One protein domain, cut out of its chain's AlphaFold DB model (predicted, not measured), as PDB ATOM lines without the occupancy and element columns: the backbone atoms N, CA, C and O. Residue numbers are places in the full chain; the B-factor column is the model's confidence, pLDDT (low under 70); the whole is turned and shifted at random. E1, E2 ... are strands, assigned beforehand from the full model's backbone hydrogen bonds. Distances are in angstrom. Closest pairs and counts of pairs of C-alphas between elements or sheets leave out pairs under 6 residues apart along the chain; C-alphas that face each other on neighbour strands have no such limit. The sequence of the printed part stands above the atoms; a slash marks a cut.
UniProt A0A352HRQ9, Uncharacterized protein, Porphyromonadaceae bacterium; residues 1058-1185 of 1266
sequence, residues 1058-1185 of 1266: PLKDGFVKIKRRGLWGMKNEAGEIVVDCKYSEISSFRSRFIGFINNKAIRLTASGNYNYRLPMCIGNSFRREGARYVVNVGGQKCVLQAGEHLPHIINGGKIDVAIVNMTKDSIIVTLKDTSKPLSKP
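Overview. This is residues 1058 to 1185 of the 1266 residues of an uncharacterized protein of Porphyromonadaceae bacterium (UniProt A0A352HRQ9). Three sheets are stacked in a row: the small sheet E1 E2 E3 at one end, the small sheet E4 E5 E6 in the middle, and a curled six-stranded sheet at the other end, folded back on itself so that E7 and E11 face E10, E9 and E8. The strands of the middle sheet cross those of the six-stranded one at 62 degrees. The printed part has 128 residues with no named helix and twelve named strands, E1 to E12 in order along the chain; the large sheet runs E7 E11 E12 E10 E9 E8 and is mixed, and the small sheets are antiparallel. The class is all strand, though under half of the residues, 62, are in named strands. The whole is compact, with a radius of gyration of the C-alphas of 14.3 A and spans of 45 by 36 by 26 A.

Along the chain. E1, residues 1064 to 1068, begins at C-alpha 1064 (305.693, 175.082, 175.419). E2 is residues 1071 to 1075 and E3 residues 1081 to 1087. E4 is residues 1089 to 1093, E5 residues 1096 to 1101, 16.1 A long, and E6 residues 1104 to 1107. E7 is residues 1120 to 1122, E8 residues 1126 to 1129, E9 residues 1132 to 1137, 15.7 A long, and E10 residues 1140 to 1144. E11, residues 1159 to 1166, is the longest at 20.0 A. E12, residues 1171 to 1174, ends at C-alpha 1174 (300.527, 154.369, 179.764).

Arrangement. E1 E2 E3 is a meander, each strand the antiparallel neighbour of the one before; N 1066 and O 1073 are 2.9 A apart, N 1074 and O 1083 2.8 A. It is face to face with the meander E4 E5 E6, 11.0 A centre to centre; the closest C-alphas of E3 and E5 are those of Tyr 1087 and Ile 1101, 5.2 A apart. In the second meander N 1098 and O 1091 are 2.8 A apart, and N 1106 and O 1099 2.8 A. The second meander is also face to face with the folded sheet E7 E11 E12 E10 E9 E8, the parts that face each other 9.6 A centre to centre; the closest C-alphas of E4 and E11 are those of Phe 1093 and Ile 1163, 6.3 A apart. E8 E9 E10 is a third meander, and E12, the hinge, is parallel to E10, with N 1143 and O 1171 2.9 A apart.

Size, cuts and confidence. The C-alphas farthest apart are those of Ala 1078 and Gly 1130, 46.4 A. The printed part has no cut. The links E6 to E7 and E10 to E11 are long. Mean pLDDT of the printed part is 78.7; 24 residues are under 70, among them 1152 to 1157 and 1181 to 1185.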
ATOM      1  N   PRO A1058     301.123 174.704 177.038       84.38
ATOM      2  CA  PRO A1058     302.131 175.037 178.039       84.38
ATOM      3  C   PRO A1058     302.517 173.800 178.858       84.38
ATOM      4  O   PRO A1058     301.676 172.957 179.178       84.38
ATOM      5  N   LEU A1059     303.800 173.689 179.198       81.31
ATOM      6  CA  LEU A1059     304.379 172.555 179.914       81.31
ATOM      7  C   LEU A1059     305.096 173.012 181.195       81.31
ATOM      8  O   LEU A1059     305.030 174.167 181.608       81.31
ATOM      9  N   LYS A1060     305.768 172.066 181.854       78.06
ATOM     10  CA  LYS A1060     306.605 172.323 183.033       78.06
ATOM     11  C   LYS A1060     307.986 172.836 182.614       78.06
ATOM     12  O   LYS A1060     308.381 172.681 181.461       78.06
ATOM     13  N   ASP A1061     308.709 173.421 183.567       74.38
ATOM     14  CA  ASP A1061     310.043 174.014 183.379       74.38
ATOM     15  C   ASP A1061     310.091 175.034 182.214       74.38
ATOM     16  O   ASP A1061     311.038 175.059 181.434       74.38
ATOM     17  N   GLY A1062     309.024 175.830 182.054       79.12
ATOM     18  CA  GLY A1062     308.933 176.927 181.079       79.12
ATOM     19  C   GLY A1062     308.769 176.523 179.605       79.12
ATOM     20  O   GLY A1062     308.582 177.388 178.753       79.12
ATOM     21  N   PHE A1063     308.803 175.228 179.275       85.12
ATOM     22  CA  PHE A1063     308.620 174.763 177.898       85.12
ATOM     23  C   PHE A1063     307.172 174.931 177.407       85.12
ATOM     24  O   PHE A1063     306.213 174.824 178.172       85.12
ATOM     25  N   VAL A1064     307.000 175.099 176.095       88.06
ATOM     26  CA  VAL A1064     305.693 175.082 175.419       88.06
ATOM     27  C   VAL A1064     305.786 174.199 174.176       88.06
ATOM     28  O   VAL A1064     306.672 174.378 173.341       88.06
ATOM     29  N   LYS A1065     304.863 173.246 174.040       88.69
ATOM     30  CA  LYS A1065     304.696 172.413 172.840       88.69
ATOM     31  C   LYS A1065     303.833 173.184 171.843       88.69
ATOM     32  O   LYS A1065     302.736 173.608 172.192       88.69
ATOM     33  N   ILE A1066     304.343 173.416 170.637       90.50
ATOM     34  CA  ILE A1066     303.752 174.326 169.641       90.50
ATOM     35  C   ILE A1066     303.492 173.611 168.323       90.50
ATOM     36  O   ILE A1066     304.210 172.676 167.980       90.50
ATOM     37  N   LYS A1067     302.498 174.070 167.567       85.44
ATOM     38  CA  LYS A1067     302.115 173.475 166.288       85.44
ATOM     39  C   LYS A1067     302.117 174.505 165.164       85.44
ATOM     40  O   LYS A1067     301.585 175.604 165.332       85.44
ATOM     41  N   ARG A1068     302.731 174.160 164.029       84.31
ATOM     42  CA  ARG A1068     302.767 174.969 162.798       84.31
ATOM     43  C   ARG A1068     302.770 174.040 161.581       84.31
ATOM     44  O   ARG A1068     303.487 173.040 161.587       84.31
ATOM     45  N   ARG A1069     301.992 174.369 160.548       76.88
ATOM     46  CA  ARG A1069     301.813 173.580 159.309       76.88
ATOM     47  C   ARG A1069     301.355 172.141 159.589       76.88
ATOM     48  O   ARG A1069     301.830 171.191 158.974       76.88
ATOM     49  N   GLY A1070     300.480 171.972 160.579       78.31
ATOM     50  CA  GLY A1070     300.001 170.684 161.081       78.31
ATOM     51  C   GLY A1070     300.986 169.903 161.965       78.31
ATOM     52  O   GLY A1070     300.571 168.915 162.574       78.31
ATOM     53  N   LEU A1071     302.251 170.325 162.075       87.31
ATOM     54  CA  LEU A1071     303.331 169.586 162.739       87.31
ATOM     55  C   LEU A1071     303.726 170.199 164.088       87.31
ATOM     56  O   LEU A1071     303.737 171.417 164.269       87.31
ATOM     57  N   TRP A1072     304.090 169.335 165.033       89.62
ATOM     58  CA  TRP A1072     304.520 169.691 166.381       89.62
ATOM     59  C   TRP A1072     306.014 170.008 166.461       89.62
ATOM     60  O   TRP A1072     306.847 169.348 165.832       89.62
ATOM     61  N   GLY A1073     306.320 170.995 167.300       90.12
ATOM     62  CA  GLY A1073     307.632 171.440 167.760       90.12
ATOM     63  C   GLY A1073     307.579 171.840 169.242       90.12
ATOM     64  O   GLY A1073     306.567 171.659 169.925       90.12
ATOM     65  N   MET A1074     308.674 172.390 169.761       87.69
ATOM     66  CA  MET A1074     308.831 172.808 171.159       87.69
ATOM     67  C   MET A1074     309.598 174.128 171.233       87.69
ATOM     68  O   MET A1074     310.631 174.269 170.578       87.69
ATOM     69  N   LYS A1075     309.162 175.041 172.107       89.38
ATOM     70  CA  LYS A1075     309.930 176.224 172.526       89.38
ATOM     71  C   LYS A1075     310.253 176.204 174.022       89.38
ATOM     72  O   LYS A1075     309.558 175.535 174.790       89.38
ATOM     73  N   ASN A1076     311.328 176.883 174.416       84.06
ATOM     74  CA  ASN A1076     311.722 177.078 175.816       84.06
ATOM     75  C   ASN A1076     311.064 178.334 176.431       84.06
ATOM     76  O   ASN A1076     310.282 179.020 175.773       84.06
ATOM     77  N   GLU A1077     311.407 178.641 177.685       80.69
ATOM     78  CA  GLU A1077     310.886 179.800 178.432       80.69
ATOM     79  C   GLU A1077     311.243 181.153 177.785       80.69
ATOM     80  O   GLU A1077     310.463 182.098 177.849       80.69
ATOM     81  N   ALA A1078     312.386 181.232 177.092       78.50
ATOM     82  CA  ALA A1078     312.802 182.407 176.321       78.50
ATOM     83  C   ALA A1078     312.083 182.531 174.957       78.50
ATOM     84  O   ALA A1078     312.308 183.491 174.222       78.50
ATOM     85  N   GLY A1079     311.218 181.572 174.606       78.88
ATOM     86  CA  GLY A1079     310.503 181.514 173.330       78.88
ATOM     87  C   GLY A1079     311.317 180.942 172.164       78.88
ATOM     88  O   GLY A1079     310.807 180.882 171.044       78.88
ATOM     89  N   GLU A1080     312.549 180.491 172.403       83.56
ATOM     90  CA  GLU A1080     313.421 179.897 171.388       83.56
ATOM     91  C   GLU A1080     312.937 178.489 171.026       83.56
ATOM     92  O   GLU A1080     312.609 177.688 171.905       83.56
ATOM     93  N   ILE A1081     312.921 178.160 169.732       86.19
ATOM     94  CA  ILE A1081     312.525 176.833 169.249       86.19
ATOM     95  C   ILE A1081     313.657 175.837 169.543       86.19
ATOM     96  O   ILE A1081     314.700 175.854 168.897       86.19
ATOM     97  N   VAL A1082     313.433 174.950 170.515       86.56
ATOM     98  CA  VAL A1082     314.361 173.866 170.895       86.56
ATOM     99  C   VAL A1082     314.093 172.564 170.134       86.56
ATOM    100  O   VAL A1082     314.945 171.680 170.097       86.56
ATOM    101  N   VAL A1083     312.907 172.431 169.529       86.62
ATOM    102  CA  VAL A1083     312.562 171.365 168.580       86.62
ATOM    103  C   VAL A1083     311.711 171.968 167.467       86.62
ATOM    104  O   VAL A1083     310.619 172.462 167.736       86.62
ATOM    105  N   ASP A1084     312.182 171.900 166.223       87.25
ATOM    106  CA  ASP A1084     311.435 172.379 165.052       87.25
ATOM    107  C   ASP A1084     310.042 171.743 164.920       87.25
ATOM    108  O   ASP A1084     309.856 170.567 165.240       87.25
ATOM    109  N   CYS A1085     309.095 172.482 164.331       88.19
ATOM    110  CA  CYS A1085     307.780 171.972 163.925       88.19
ATOM    111  C   CYS A1085     307.884 171.012 162.722       88.19
ATOM    112  O   CYS A1085     307.532 171.360 161.598       88.19
ATOM    113  N   LYS A1086     308.432 169.814 162.953       87.88
ATOM    114  CA  LYS A1086     308.716 168.781 161.936       87.88
ATOM    115  C   LYS A1086     308.109 167.410 162.268       87.88
ATOM    116  O   LYS A1086     308.271 166.471 161.493       87.88
ATOM    117  N   TYR A1087     307.425 167.276 163.405       87.94
ATOM    118  CA  TYR A1087     307.015 165.984 163.960       87.94
ATOM    119  C   TYR A1087     305.495 165.815 163.955       87.94
ATOM    120  O   TYR A1087     304.755 166.744 164.264       87.94
ATOM    121  N   SER A1088     305.012 164.612 163.647       88.00
ATOM    122  CA  SER A1088     303.588 164.270 163.746       88.00
ATOM    123  C   SER A1088     303.109 164.194 165.201       88.00
ATOM    124  O   SER A1088     301.923 164.376 165.460       88.00
ATOM    125  N   GLU A1089     304.024 163.961 166.151       89.50
ATOM    126  CA  GLU A1089     303.807 164.069 167.598       89.50
ATOM    127  C   GLU A1089     305.156 164.210 168.348       89.50
ATOM    128  O   GLU A1089     306.195 163.782 167.840       89.50
ATOM    129  N   ILE A1090     305.162 164.786 169.557       90.06
ATOM    130  CA  ILE A1090     306.331 164.888 170.454       90.06
ATOM    131  C   ILE A1090     305.988 164.427 171.881       90.06
ATOM    132  O   ILE A1090     304.968 164.818 172.455       90.06
ATOM    133  N   SER A1091     306.896 163.641 172.472       88.69
ATOM    134  CA  SER A1091     306.870 163.137 173.857       88.69
ATOM    135  C   SER A1091     308.253 163.203 174.519       88.69
ATOM    136  O   SER A1091     309.155 163.869 174.016       88.69
ATOM    137  N   SER A1092     308.446 162.510 175.645       85.25
ATOM    138  CA  SER A1092     309.720 162.426 176.361       85.25
ATOM    139  C   SER A1092     309.997 161.028 176.930       85.25
ATOM    140  O   SER A1092     309.089 160.290 177.313       85.25
ATOM    141  N   PHE A1093     311.278 160.659 177.006       82.12
ATOM    142  CA  PHE A1093     311.746 159.420 177.629       82.12
ATOM    143  C   PHE A1093     313.189 159.579 178.132       82.12
ATOM    144  O   PHE A1093     314.076 159.957 177.369       82.12
ATOM    145  N   ARG A1094     313.430 159.278 179.421       74.50
ATOM    146  CA  ARG A1094     314.718 159.493 180.130       74.50
ATOM    147  C   ARG A1094     315.326 160.874 179.832       74.50
ATOM    148  O   ARG A1094     316.350 160.985 179.162       74.50
ATOM    149  N   SER A1095     314.596 161.893 180.280       73.38
ATOM    150  CA  SER A1095     314.855 163.333 180.170       73.38
ATOM    151  C   SER A1095     315.126 163.908 178.772       73.38
ATOM    152  O   SER A1095     315.415 165.092 178.666       73.38
ATOM    153  N   ARG A1096     314.958 163.143 177.686       78.31
ATOM    154  CA  ARG A1096     315.033 163.652 176.304       78.31
ATOM    155  C   ARG A1096     313.685 163.643 175.613       78.31
ATOM    156  O   ARG A1096     312.850 162.784 175.901       78.31
ATOM    157  N   PHE A1097     313.516 164.544 174.650       85.62
ATOM    158  CA  PHE A1097     312.365 164.542 173.754       85.62
ATOM    159  C   PHE A1097     312.419 163.380 172.750       85.62
ATOM    160  O   PHE A1097     313.489 162.949 172.306       85.62
ATOM    161  N   ILE A1098     311.238 162.883 172.393       87.25
ATOM    162  CA  ILE A1098     310.997 161.838 171.398       87.25
ATOM    163  C   ILE A1098     310.078 162.436 170.339       87.25
ATOM    164  O   ILE A1098     308.950 162.799 170.662       87.25
ATOM    165  N   GLY A1099     310.556 162.548 169.103       89.25
ATOM    166  CA  GLY A1099     309.773 163.031 167.969       89.25
ATOM    167  C   GLY A1099     309.261 161.864 167.134       89.25
ATOM    168  O   GLY A1099     309.994 160.907 166.886       89.25
ATOM    169  N   PHE A1100     308.012 161.941 166.693       88.62
ATOM    170  CA  PHE A1100     307.407 160.982 165.777       88.62
ATOM    171  C   PHE A1100     307.434 161.574 164.365       88.62
ATOM    172  O   PHE A1100     307.007 162.705 164.155       88.62
ATOM    173  N   ILE A1101     307.998 160.844 163.405       87.56
ATOM    174  CA  ILE A1101     308.128 161.270 162.005       87.56
ATOM    175  C   ILE A1101     308.225 160.032 161.108       87.56
ATOM    176  O   ILE A1101     308.826 159.029 161.497       87.56
ATOM    177  N   ASN A1102     307.614 160.065 159.921       81.81
ATOM    178  CA  ASN A1102     307.624 158.960 158.947       81.81
ATOM    179  C   ASN A1102     307.290 157.588 159.579       81.81
ATOM    180  O   ASN A1102     307.989 156.594 159.368       81.81
ATOM    181  N   ASN A1103     306.229 157.559 160.396       81.50
ATOM    182  CA  ASN A1103     305.734 156.396 161.145       81.50
ATOM    183  C   ASN A1103     306.726 155.781 162.158       81.50
ATOM    184  O   ASN A1103     306.521 154.652 162.605       81.50
ATOM    185  N   LYS A1104     307.790 156.505 162.537       82.75
ATOM    186  CA  LYS A1104     308.840 156.057 163.467       82.75
ATOM    187  C   LYS A1104     309.036 157.052 164.609       82.75
ATOM    188  O   LYS A1104     308.961 158.262 164.410       82.75
ATOM    189  N   ALA A1105     309.347 156.549 165.803       85.38
ATOM    190  CA  ALA A1105     309.782 157.384 166.923       85.38
ATOM    191  C   ALA A1105     311.313 157.520 166.940       85.38
ATOM    192  O   ALA A1105     312.024 156.518 167.032       85.38
ATOM    193  N   ILE A1106     311.821 158.752 166.914       85.38
ATOM    194  CA  ILE A1106     313.252 159.060 167.004       85.38
ATOM    195  C   ILE A1106     313.572 159.862 168.272       85.38
ATOM    196  O   ILE A1106     312.763 160.646 168.767       85.38
ATOM    197  N   ARG A1107     314.768 159.644 168.830       81.81
ATOM    198  CA  ARG A1107     315.267 160.401 169.990       81.81
ATOM    199  C   ARG A1107     315.854 161.717 169.501       81.81
ATOM    200  O   ARG A1107     316.689 161.694 168.602       81.81
ATOM    201  N   LEU A1108     315.439 162.829 170.096       82.75
ATOM    202  CA  LEU A1108     315.866 164.159 169.670       82.75
ATOM    203  C   LEU A1108     317.061 164.636 170.500       82.75
ATOM    204  O   LEU A1108     317.063 164.519 171.727       82.75
ATOM    205  N   THR A1109     318.060 165.206 169.828       63.72
ATOM    206  CA  THR A1109     319.291 165.746 170.436       63.72
ATOM    207  C   THR A1109     319.145 167.242 170.755       63.72
ATOM    208  O   THR A1109     320.054 168.029 170.526       63.72
ATOM    209  N   ALA A1110     317.968 167.646 171.238       61.91
ATOM    210  CA  ALA A1110     317.696 169.027 171.629       61.91
ATOM    211  C   ALA A1110     318.473 169.414 172.899       61.91
ATOM    212  O   ALA A1110     318.694 168.585 173.787       61.91
ATOM    213  N   SER A1111     318.840 170.690 173.008       50.88
ATOM    214  CA  SER A1111     319.582 171.287 174.123       50.88
ATOM    215  C   SER A1111     318.713 171.502 175.376       50.88
ATOM    216  O   SER A1111     318.532 172.618 175.852       50.88
ATOM    217  N   GLY A1112     318.169 170.422 175.947       57.31
ATOM    218  CA  GLY A1112     317.400 170.494 177.191       57.31
ATOM    219  C   GLY A1112     317.008 169.135 177.772       57.31
ATOM    220  O   GLY A1112     316.432 168.295 177.082       57.31
ATOM    221  N   ASN A1113     317.272 168.942 179.068       64.44
ATOM    222  CA  ASN A1113     316.820 167.769 179.820       64.44
ATOM    223  C   ASN A1113     315.403 168.003 180.376       64.44
ATOM    224  O   ASN A1113     315.250 168.546 181.469       64.44
ATOM    225  N   TYR A1114     314.365 167.582 179.649       76.69
ATOM    226  CA  TYR A1114     312.967 167.721 180.073       76.69
ATOM    227  C   TYR A1114     312.569 166.614 181.063       76.69
ATOM    228  O   TYR A1114     312.280 165.477 180.686       76.69
ATOM    229  N   ASN A1115     312.559 166.942 182.357       75.00
ATOM    230  CA  ASN A1115     312.528 165.959 183.449       75.00
ATOM    231  C   ASN A1115     311.140 165.388 183.791       75.00
ATOM    232  O   ASN A1115     310.996 164.691 184.799       75.00
ATOM    233  N   TYR A1116     310.121 165.632 182.968       80.69
ATOM    234  CA  TYR A1116     308.776 165.075 183.135       80.69
ATOM    235  C   TYR A1116     308.402 164.194 181.953       80.69
ATOM    236  O   TYR A1116     308.972 164.293 180.868       80.69
ATOM    237  N   ARG A1117     307.398 163.343 182.149       83.25
ATOM    238  CA  ARG A1117     306.661 162.753 181.032       83.25
ATOM    239  C   ARG A1117     305.904 163.856 180.278       83.25
ATOM    240  O   ARG A1117     305.340 164.756 180.898       83.25
ATOM    241  N   LEU A1118     305.948 163.797 178.950       86.44
ATOM    242  CA  LEU A1118     305.247 164.700 178.039       86.44
ATOM    243  C   LEU A1118     304.100 163.924 177.368       86.44
ATOM    244  O   LEU A1118     304.395 162.981 176.622       86.44
ATOM    245  N   PRO A1119     302.823 164.261 177.637       85.25
ATOM    246  CA  PRO A1119     301.692 163.582 177.018       85.25
ATOM    247  C   PRO A1119     301.673 163.733 175.492       85.25
ATOM    248  O   PRO A1119     302.031 164.771 174.923       85.25
ATOM    249  N   MET A1120     301.228 162.654 174.860       87.94
ATOM    250  CA  MET A1120     300.895 162.536 173.446       87.94
ATOM    251  C   MET A1120     299.390 162.338 173.331       87.94
ATOM    252  O   MET A1120     298.836 161.523 174.073       87.94
ATOM    253  N   CYS A1121     298.744 163.013 172.389       79.50
ATOM    254  CA  CYS A1121     297.310 162.873 172.181       79.50
ATOM    255  C   CYS A1121     297.032 161.796 171.121       79.50
ATOM    256  O   CYS A1121     297.363 161.970 169.949       79.50
ATOM    257  N   ILE A1122     296.374 160.702 171.510       78.50
ATOM    258  CA  ILE A1122     295.809 159.725 170.568       78.50
ATOM    259  C   ILE A1122     294.313 159.976 170.365       78.50
ATOM    260  O   ILE A1122     293.585 160.305 171.302       78.50
ATOM    261  N   GLY A1123     293.855 159.809 169.124       68.56
ATOM    262  CA  GLY A1123     292.431 159.717 168.794       68.56
ATOM    263  C   GLY A1123     291.920 158.273 168.857       68.56
ATOM    264  O   GLY A1123     292.608 157.368 169.327       68.56
ATOM    265  N   ASN A1124     290.736 158.035 168.291       66.25
ATOM    266  CA  ASN A1124     289.995 156.764 168.360       66.25
ATOM    267  C   ASN A1124     290.645 155.564 167.612       66.25
ATOM    268  O   ASN A1124     289.979 154.564 167.359       66.25
ATOM    269  N   SER A1125     291.923 155.641 167.223       68.69
ATOM    270  CA  SER A1125     292.618 154.630 166.411       68.69
ATOM    271  C   SER A1125     293.442 153.672 167.277       68.69
ATOM    272  O   SER A1125     294.641 153.862 167.516       68.69
ATOM    273  N   PHE A1126     292.777 152.623 167.765       77.50
ATOM    274  CA  PHE A1126     293.383 151.563 168.567       77.50
ATOM    275  C   PHE A1126     292.807 150.180 168.238       77.50
ATOM    276  O   PHE A1126     291.689 150.049 167.742       77.50
ATOM    277  N   ARG A1127     293.575 149.125 168.521       80.50
ATOM    278  CA  ARG A1127     293.195 147.722 168.299       80.50
ATOM    279  C   ARG A1127     293.601 146.879 169.510       80.50
ATOM    280  O   ARG A1127     294.599 147.177 170.158       80.50
ATOM    281  N   ARG A1128     292.838 145.837 169.845       78.06
ATOM    282  CA  ARG A1128     293.197 144.901 170.922       78.06
ATOM    283  C   ARG A1128     293.960 143.716 170.337       78.06
ATOM    284  O   ARG A1128     293.433 143.020 169.477       78.06
ATOM    285  N   GLU A1129     295.164 143.470 170.838       79.00
ATOM    286  CA  GLU A1129     296.004 142.332 170.454       79.00
ATOM    287  C   GLU A1129     296.217 141.461 171.705       79.00
ATOM    288  O   GLU A1129     297.037 141.742 172.584       79.00
ATOM    289  N   GLY A1130     295.365 140.438 171.841       76.00
ATOM    290  CA  GLY A1130     295.307 139.554 173.007       76.00
ATOM    291  C   GLY A1130     295.003 140.293 174.319       76.00
ATOM    292  O   GLY A1130     293.900 140.808 174.536       76.00
ATOM    293  N   ALA A1131     295.994 140.314 175.214       73.06
ATOM    294  CA  ALA A1131     295.919 140.919 176.547       73.06
ATOM    295  C   ALA A1131     296.420 142.380 176.608       73.06
ATOM    296  O   ALA A1131     296.613 142.912 177.702       73.06
ATOM    297  N   ARG A1132     296.671 143.030 175.462       78.25
ATOM    298  CA  ARG A1132     297.132 144.428 175.383       78.25
ATOM    299  C   ARG A1132     296.341 145.213 174.336       78.25
ATOM    300  O   ARG A1132     295.729 144.635 173.438       78.25
ATOM    301  N   TYR A1133     296.401 146.537 174.431       85.38
ATOM    302  CA  TYR A1133     295.934 147.443 173.383       85.38
ATOM    303  C   TYR A1133     297.132 147.983 172.599       85.38
ATOM    304  O   TYR A1133     298.173 148.288 173.183       85.38
ATOM    305  N   VAL A1134     296.978 148.109 171.286       85.69
ATOM    306  CA  VAL A1134     297.917 148.774 170.382       85.69
ATOM    307  C   VAL A1134     297.265 150.064 169.905       85.69
ATOM    308  O   VAL A1134     296.133 150.049 169.423       85.69
ATOM    309  N   VAL A1135     297.972 151.175 170.063       86.31
ATOM    310  CA  VAL A1135     297.528 152.529 169.709       86.31
ATOM    311  C   VAL A1135     298.468 153.100 168.649       86.31
ATOM    312  O   VAL A1135     299.662 152.787 168.645       86.31
ATOM    313  N   ASN A1136     297.949 153.922 167.738       84.69
ATOM    314  CA  ASN A1136     298.778 154.619 166.755       84.69
ATOM    315  C   ASN A1136     299.146 156.019 167.274       84.69
ATOM    316  O   ASN A1136     298.258 156.810 167.584       84.69
ATOM    317  N   VAL A1137     300.444 156.317 167.359       84.44
ATOM    318  CA  VAL A1137     300.977 157.635 167.731       84.44
ATOM    319  C   VAL A1137     301.826 158.157 166.579       84.44
ATOM    320  O   VAL A1137     302.871 157.585 166.278       84.44
ATOM    321  N   GLY A1138     301.394 159.229 165.912       76.56
ATOM    322  CA  GLY A1138     302.173 159.854 164.835       76.56
ATOM    323  C   GLY A1138     302.551 158.916 163.672       76.56
ATOM    324  O   GLY A1138     303.546 159.166 162.991       76.56
ATOM    325  N   GLY A1139     301.803 157.822 163.477       78.69
ATOM    326  CA  GLY A1139     302.069 156.753 162.507       78.69
ATOM    327  C   GLY A1139     302.752 155.504 163.093       78.69
ATOM    328  O   GLY A1139     302.673 154.424 162.507       78.69
ATOM    329  N   GLN A1140     303.395 155.618 164.258       85.12
ATOM    330  CA  GLN A1140     304.099 154.530 164.941       85.12
ATOM    331  C   GLN A1140     303.128 153.681 165.776       85.12
ATOM    332  O   GLN A1140     302.332 154.198 166.563       85.12
ATOM    333  N   LYS A1141     303.249 152.349 165.680       86.38
ATOM    334  CA  LYS A1141     302.570 151.421 166.599       86.38
ATOM    335  C   LYS A1141     303.189 151.515 167.998       86.38
ATOM    336  O   LYS A1141     304.385 151.259 168.154       86.38
ATOM    337  N   CYS A1142     302.368 151.811 169.000       88.00
ATOM    338  CA  CYS A1142     302.715 151.834 170.422       88.00
ATOM    339  C   CYS A1142     301.820 150.852 171.192       88.00
ATOM    340  O   CYS A1142     300.663 150.651 170.832       88.00
ATOM    341  N   VAL A1143     302.331 150.236 172.259       89.06
ATOM    342  CA  VAL A1143     301.610 149.211 173.036       89.06
ATOM    343  C   VAL A1143     301.279 149.745 174.426       89.06
ATOM    344  O   VAL A1143     302.161 150.231 175.131       89.06
ATOM    345  N   LEU A1144     300.020 149.644 174.843       87.38
ATOM    346  CA  LEU A1144     299.587 150.050 176.176       87.38
ATOM    347  C   LEU A1144     300.121 149.084 177.250       87.38
ATOM    348  O   LEU A1144     300.190 147.868 177.041       87.38
ATOM    349  N   GLN A1145     300.499 149.629 178.407       85.44
ATOM    350  CA  GLN A1145     300.994 148.868 179.550       85.44
ATOM    351  C   GLN A1145     299.974 147.814 180.023       85.44
ATOM    352  O   GLN A1145     298.769 148.054 180.082       85.44
ATOM    353  N   ALA A1146     300.467 146.620 180.371       77.00
ATOM    354  CA  ALA A1146     299.623 145.508 180.804       77.00
ATOM    355  C   ALA A1146     298.828 145.854 182.079       77.00
ATOM    356  O   ALA A1146     299.384 146.403 183.032       77.00
ATOM    357  N   GLY A1147     297.537 145.509 182.092       73.56
ATOM    358  CA  GLY A1147     296.610 145.861 183.176       73.56
ATOM    359  C   GLY A1147     296.014 147.273 183.078       73.56
ATOM    360  O   GLY A1147     295.417 147.750 184.043       73.56
ATOM    361  N   GLU A1148     296.168 147.959 181.942       80.94
ATOM    362  CA  GLU A1148     295.452 149.201 181.634       80.94
ATOM    363  C   GLU A1148     294.402 148.975 180.541       80.94
ATOM    364  O   GLU A1148     294.619 148.234 179.581       80.94
ATOM    365  N   HIS A1149     293.255 149.632 180.703       77.44
ATOM    366  CA  HIS A1149     292.134 149.611 179.768       77.44
ATOM    367  C   HIS A1149     291.893 151.027 179.251       77.44
ATOM    368  O   HIS A1149     291.962 151.984 180.023       77.44
ATOM    369  N   LEU A1150     291.608 151.158 177.955       73.50
ATOM    370  CA  LEU A1150     291.237 152.441 177.364       73.50
ATOM    371  C   LEU A1150     289.845 152.873 177.864       73.50
ATOM    372  O   LEU A1150     288.943 152.032 177.911       73.50
ATOM    373  N   PRO A1151     289.652 154.155 178.233       70.38
ATOM    374  CA  PRO A1151     288.343 154.682 178.598       70.38
ATOM    375  C   PRO A1151     287.394 154.693 177.392       70.38
ATOM    376  O   PRO A1151     287.823 154.767 176.239       70.38
ATOM    377  N   HIS A1152     286.090 154.648 177.658       62.16
ATOM    378  CA  HIS A1152     285.076 154.761 176.614       62.16
ATOM    379  C   HIS A1152     284.903 156.238 176.223       62.16
ATOM    380  O   HIS A1152     284.528 157.059 177.058       62.16
ATOM    381  N   ILE A1153     285.221 156.579 174.972       59.53
ATOM    382  CA  ILE A1153     285.144 157.949 174.445       59.53
ATOM    383  C   ILE A1153     283.805 158.140 173.729       59.53
ATOM    384  O   ILE A1153     283.472 157.368 172.831       59.53
ATOM    385  N   ILE A1154     283.094 159.216 174.059       46.81
ATOM    386  CA  ILE A1154     281.972 159.737 173.271       46.81
ATOM    387  C   ILE A1154     282.454 161.031 172.590       46.81
ATOM    388  O   ILE A1154     283.213 161.794 173.184       46.81
ATOM    389  N   ASN A1155     282.055 161.261 171.336       47.09
ATOM    390  CA  ASN A1155     282.332 162.482 170.560       47.09
ATOM    391  C   ASN A1155     283.820 162.896 170.442       47.09
ATOM    392  O   ASN A1155     284.173 164.055 170.630       47.09
ATOM    393  N   GLY A1156     284.694 161.953 170.070       54.44
ATOM    394  CA  GLY A1156     286.011 162.270 169.483       54.44
ATOM    395  C   GLY A1156     287.060 162.899 170.413       54.44
ATOM    396  O   GLY A1156     288.025 163.484 169.923       54.44
ATOM    397  N   GLY A1157     286.891 162.792 171.733       59.09
ATOM    398  CA  GLY A1157     287.852 163.309 172.709       59.09
ATOM    399  C   GLY A1157     289.271 162.742 172.542       59.09
ATOM    400  O   GLY A1157     289.458 161.541 172.349       59.09
ATOM    401  N   LYS A1158     290.281 163.614 172.660       70.19
ATOM    402  CA  LYS A1158     291.700 163.229 172.727       70.19
ATOM    403  C   LYS A1158     291.957 162.411 174.004       70.19
ATOM    404  O   LYS A1158     291.531 162.822 175.081       70.19
ATOM    405  N   ILE A1159     292.694 161.303 173.907       79.25
ATOM    406  CA  ILE A1159     293.262 160.603 175.071       79.25
ATOM    407  C   ILE A1159     294.747 160.955 175.184       79.25
ATOM    408  O   ILE A1159     295.496 160.776 174.226       79.25
ATOM    409  N   ASP A1160     295.186 161.355 176.375       83.94
ATOM    410  CA  ASP A1160     296.607 161.511 176.683       83.94
ATOM    411  C   ASP A1160     297.262 160.171 177.045       83.94
ATOM    412  O   ASP A1160     296.807 159.447 177.932       83.94
ATOM    413  N   VAL A1161     298.393 159.876 176.405       87.12
ATOM    414  CA  VAL A1161     299.285 158.758 176.746       87.12
ATOM    415  C   VAL A1161     300.736 159.228 176.844       87.12
ATOM    416  O   VAL A1161     301.154 160.143 176.140       87.12
ATOM    417  N   ALA A1162     301.540 158.591 177.696       88.06
ATOM    418  CA  ALA A1162     302.965 158.914 177.845       88.06
ATOM    419  C   ALA A1162     303.858 157.673 177.734       88.06
ATOM    420  O   ALA A1162     303.450 156.566 178.085       88.06
ATOM    421  N   ILE A1163     305.100 157.857 177.275       87.81
ATOM    422  CA  ILE A1163     306.075 156.770 177.116       87.81
ATOM    423  C   ILE A1163     306.591 156.299 178.488       87.81
ATOM    424  O   ILE A1163     307.118 157.075 179.287       87.81
ATOM    425  N   VAL A1164     306.488 154.992 178.743       83.75
ATOM    426  CA  VAL A1164     307.043 154.317 179.931       83.75
ATOM    427  C   VAL A1164     308.364 153.634 179.612       83.75
ATOM    428  O   VAL A1164     309.287 153.664 180.426       83.75
ATOM    429  N   ASN A1165     308.462 153.001 178.441       82.25
ATOM    430  CA  ASN A1165     309.650 152.268 178.019       82.25
ATOM    431  C   ASN A1165     309.804 152.279 176.492       82.25
ATOM    432  O   ASN A1165     308.814 152.241 175.766       82.25
ATOM    433  N   MET A1166     311.046 152.265 176.013       79.88
ATOM    434  CA  MET A1166     311.383 152.117 174.596       79.88
ATOM    435  C   MET A1166     312.458 151.043 174.441       79.88
ATOM    436  O   MET A1166     313.566 151.186 174.969       79.88
ATOM    437  N   THR A1167     312.130 149.988 173.704       74.50
ATOM    438  CA  THR A1167     313.081 148.974 173.216       74.50
ATOM    439  C   THR A1167     313.455 149.283 171.758       74.50
ATOM    440  O   THR A1167     313.115 150.361 171.270       74.50
ATOM    441  N   LYS A1168     314.168 148.390 171.053       62.75
ATOM    442  CA  LYS A1168     314.335 148.527 169.593       62.75
ATOM    443  C   LYS A1168     313.019 148.275 168.848       62.75
ATOM    444  O   LYS A1168     312.742 148.948 167.863       62.75
ATOM    445  N   ASP A1169     312.211 147.350 169.362       62.91
ATOM    446  CA  ASP A1169     311.146 146.686 168.600       62.91
ATOM    447  C   ASP A1169     309.738 147.041 169.115       62.91
ATOM    448  O   ASP A1169     308.730 146.733 168.485       62.91
ATOM    449  N   SER A1170     309.645 147.699 170.277       79.00
ATOM    450  CA  SER A1170     308.381 148.153 170.867       79.00
ATOM    451  C   SER A1170     308.528 149.382 171.772       79.00
ATOM    452  O   SER A1170     309.494 149.525 172.535       79.00
ATOM    453  N   ILE A1171     307.513 150.249 171.716       88.62
ATOM    454  CA  ILE A1171     307.309 151.398 172.605       88.62
ATOM    455  C   ILE A1171     306.132 151.061 173.519       88.62
ATOM    456  O   ILE A1171     305.055 150.720 173.030       88.62
ATOM    457  N   ILE A1172     306.338 151.158 174.832       87.62
ATOM    458  CA  ILE A1172     305.297 150.932 175.837       87.62
ATOM    459  C   ILE A1172     304.817 152.284 176.356       87.62
ATOM    460  O   ILE A1172     305.621 153.074 176.859       87.62
ATOM    461  N   VAL A1173     303.511 152.524 176.259       89.62
ATOM    462  CA  VAL A1173     302.831 153.734 176.737       89.62
ATOM    463  C   VAL A1173     301.879 153.423 177.896       89.62
ATOM    464  O   VAL A1173     301.503 152.273 178.108       89.62
ATOM    465  N   THR A1174     301.488 154.448 178.650       86.56
ATOM    466  CA  THR A1174     300.527 154.369 179.764       86.56
ATOM    467  C   THR A1174     299.508 155.501 179.686       86.56
ATOM    468  O   THR A1174     299.821 156.585 179.187       86.56
ATOM    469  N   LEU A1175     298.312 155.239 180.215       83.06
ATOM    470  CA  LEU A1175     297.254 156.221 180.481       83.06
ATOM    471  C   LEU A1175     297.409 156.884 181.861       83.06
ATOM    472  O   LEU A1175     296.789 157.904 182.146       83.06
ATOM    473  N   LYS A1176     298.212 156.291 182.752       70.88
ATOM    474  CA  LYS A1176     298.438 156.772 184.117       70.88
ATOM    475  C   LYS A1176     299.665 157.670 184.152       70.88
ATOM    476  O   LYS A1176     300.637 157.459 183.432       70.88
ATOM    477  N   ASP A1177     299.688 158.626 185.077       66.00
ATOM    478  CA  ASP A1177     300.911 159.363 185.411       66.00
ATOM    479  C   ASP A1177     301.568 160.082 184.208       66.00
ATOM    480  O   ASP A1177     302.798 160.177 184.134       66.00
ATOM    481  N   THR A1178     300.769 160.579 183.256       67.31
ATOM    482  CA  THR A1178     301.225 161.115 181.957       67.31
ATOM    483  C   THR A1178     302.103 162.366 182.051       67.31
ATOM    484  O   THR A1178     302.845 162.651 181.118       67.31
ATOM    485  N   SER A1179     302.084 163.071 183.189       67.25
ATOM    486  CA  SER A1179     302.889 164.275 183.464       67.25
ATOM    487  C   SER A1179     303.761 164.181 184.732       67.25
ATOM    488  O   SER A1179     304.255 165.201 185.234       67.25
ATOM    489  N   LYS A1180     303.959 162.973 185.290       70.06
ATOM    490  CA  LYS A1180     304.832 162.769 186.466       70.06
ATOM    491  C   LYS A1180     306.317 163.013 186.135       70.06
ATOM    492  O   LYS A1180     306.721 162.833 184.982       70.06
ATOM    493  N   PRO A1181     307.138 163.411 187.130       66.94
ATOM    494  CA  PRO A1181     308.583 163.508 186.958       66.94
ATOM    495  C   PRO A1181     309.183 162.143 186.607       66.94
ATOM    496  O   PRO A1181     308.762 161.103 187.122       66.94
ATOM    497  N   LEU A1182     310.183 162.158 185.734       66.50
ATOM    498  CA  LEU A1182     311.006 161.001 185.417       66.50
ATOM    499  C   LEU A1182     311.953 160.702 186.590       66.50
ATOM    500  O   LEU A1182     312.256 161.566 187.417       66.50
ATOM    501  N   SER A1183     312.425 159.458 186.686       59.47
ATOM    502  CA  SER A1183     313.399 159.064 187.707       59.47
ATOM    503  C   SER A1183     314.701 159.840 187.503       59.47
ATOM    504  O   SER A1183     315.405 159.574 186.528       59.47
ATOM    505  N   LYS A1184     315.013 160.779 188.407       53.69
ATOM    506  CA  LYS A1184     316.245 161.577 188.337       53.69
ATOM    507  C   LYS A1184     317.477 160.656 188.248       53.69
ATOM    508  O   LYS A1184     317.533 159.694 189.024       53.69
ATOM    509  N   PRO A1185     318.463 160.942 187.376       55.91
ATOM    510  CA  PRO A1185     319.789 160.358 187.530       55.91
ATOM    511  C   PRO A1185     320.340 160.751 188.907       55.91
ATOM    512  O   PRO A1185     320.036 161.825 189.432       55.91
TER     513      PRO A1185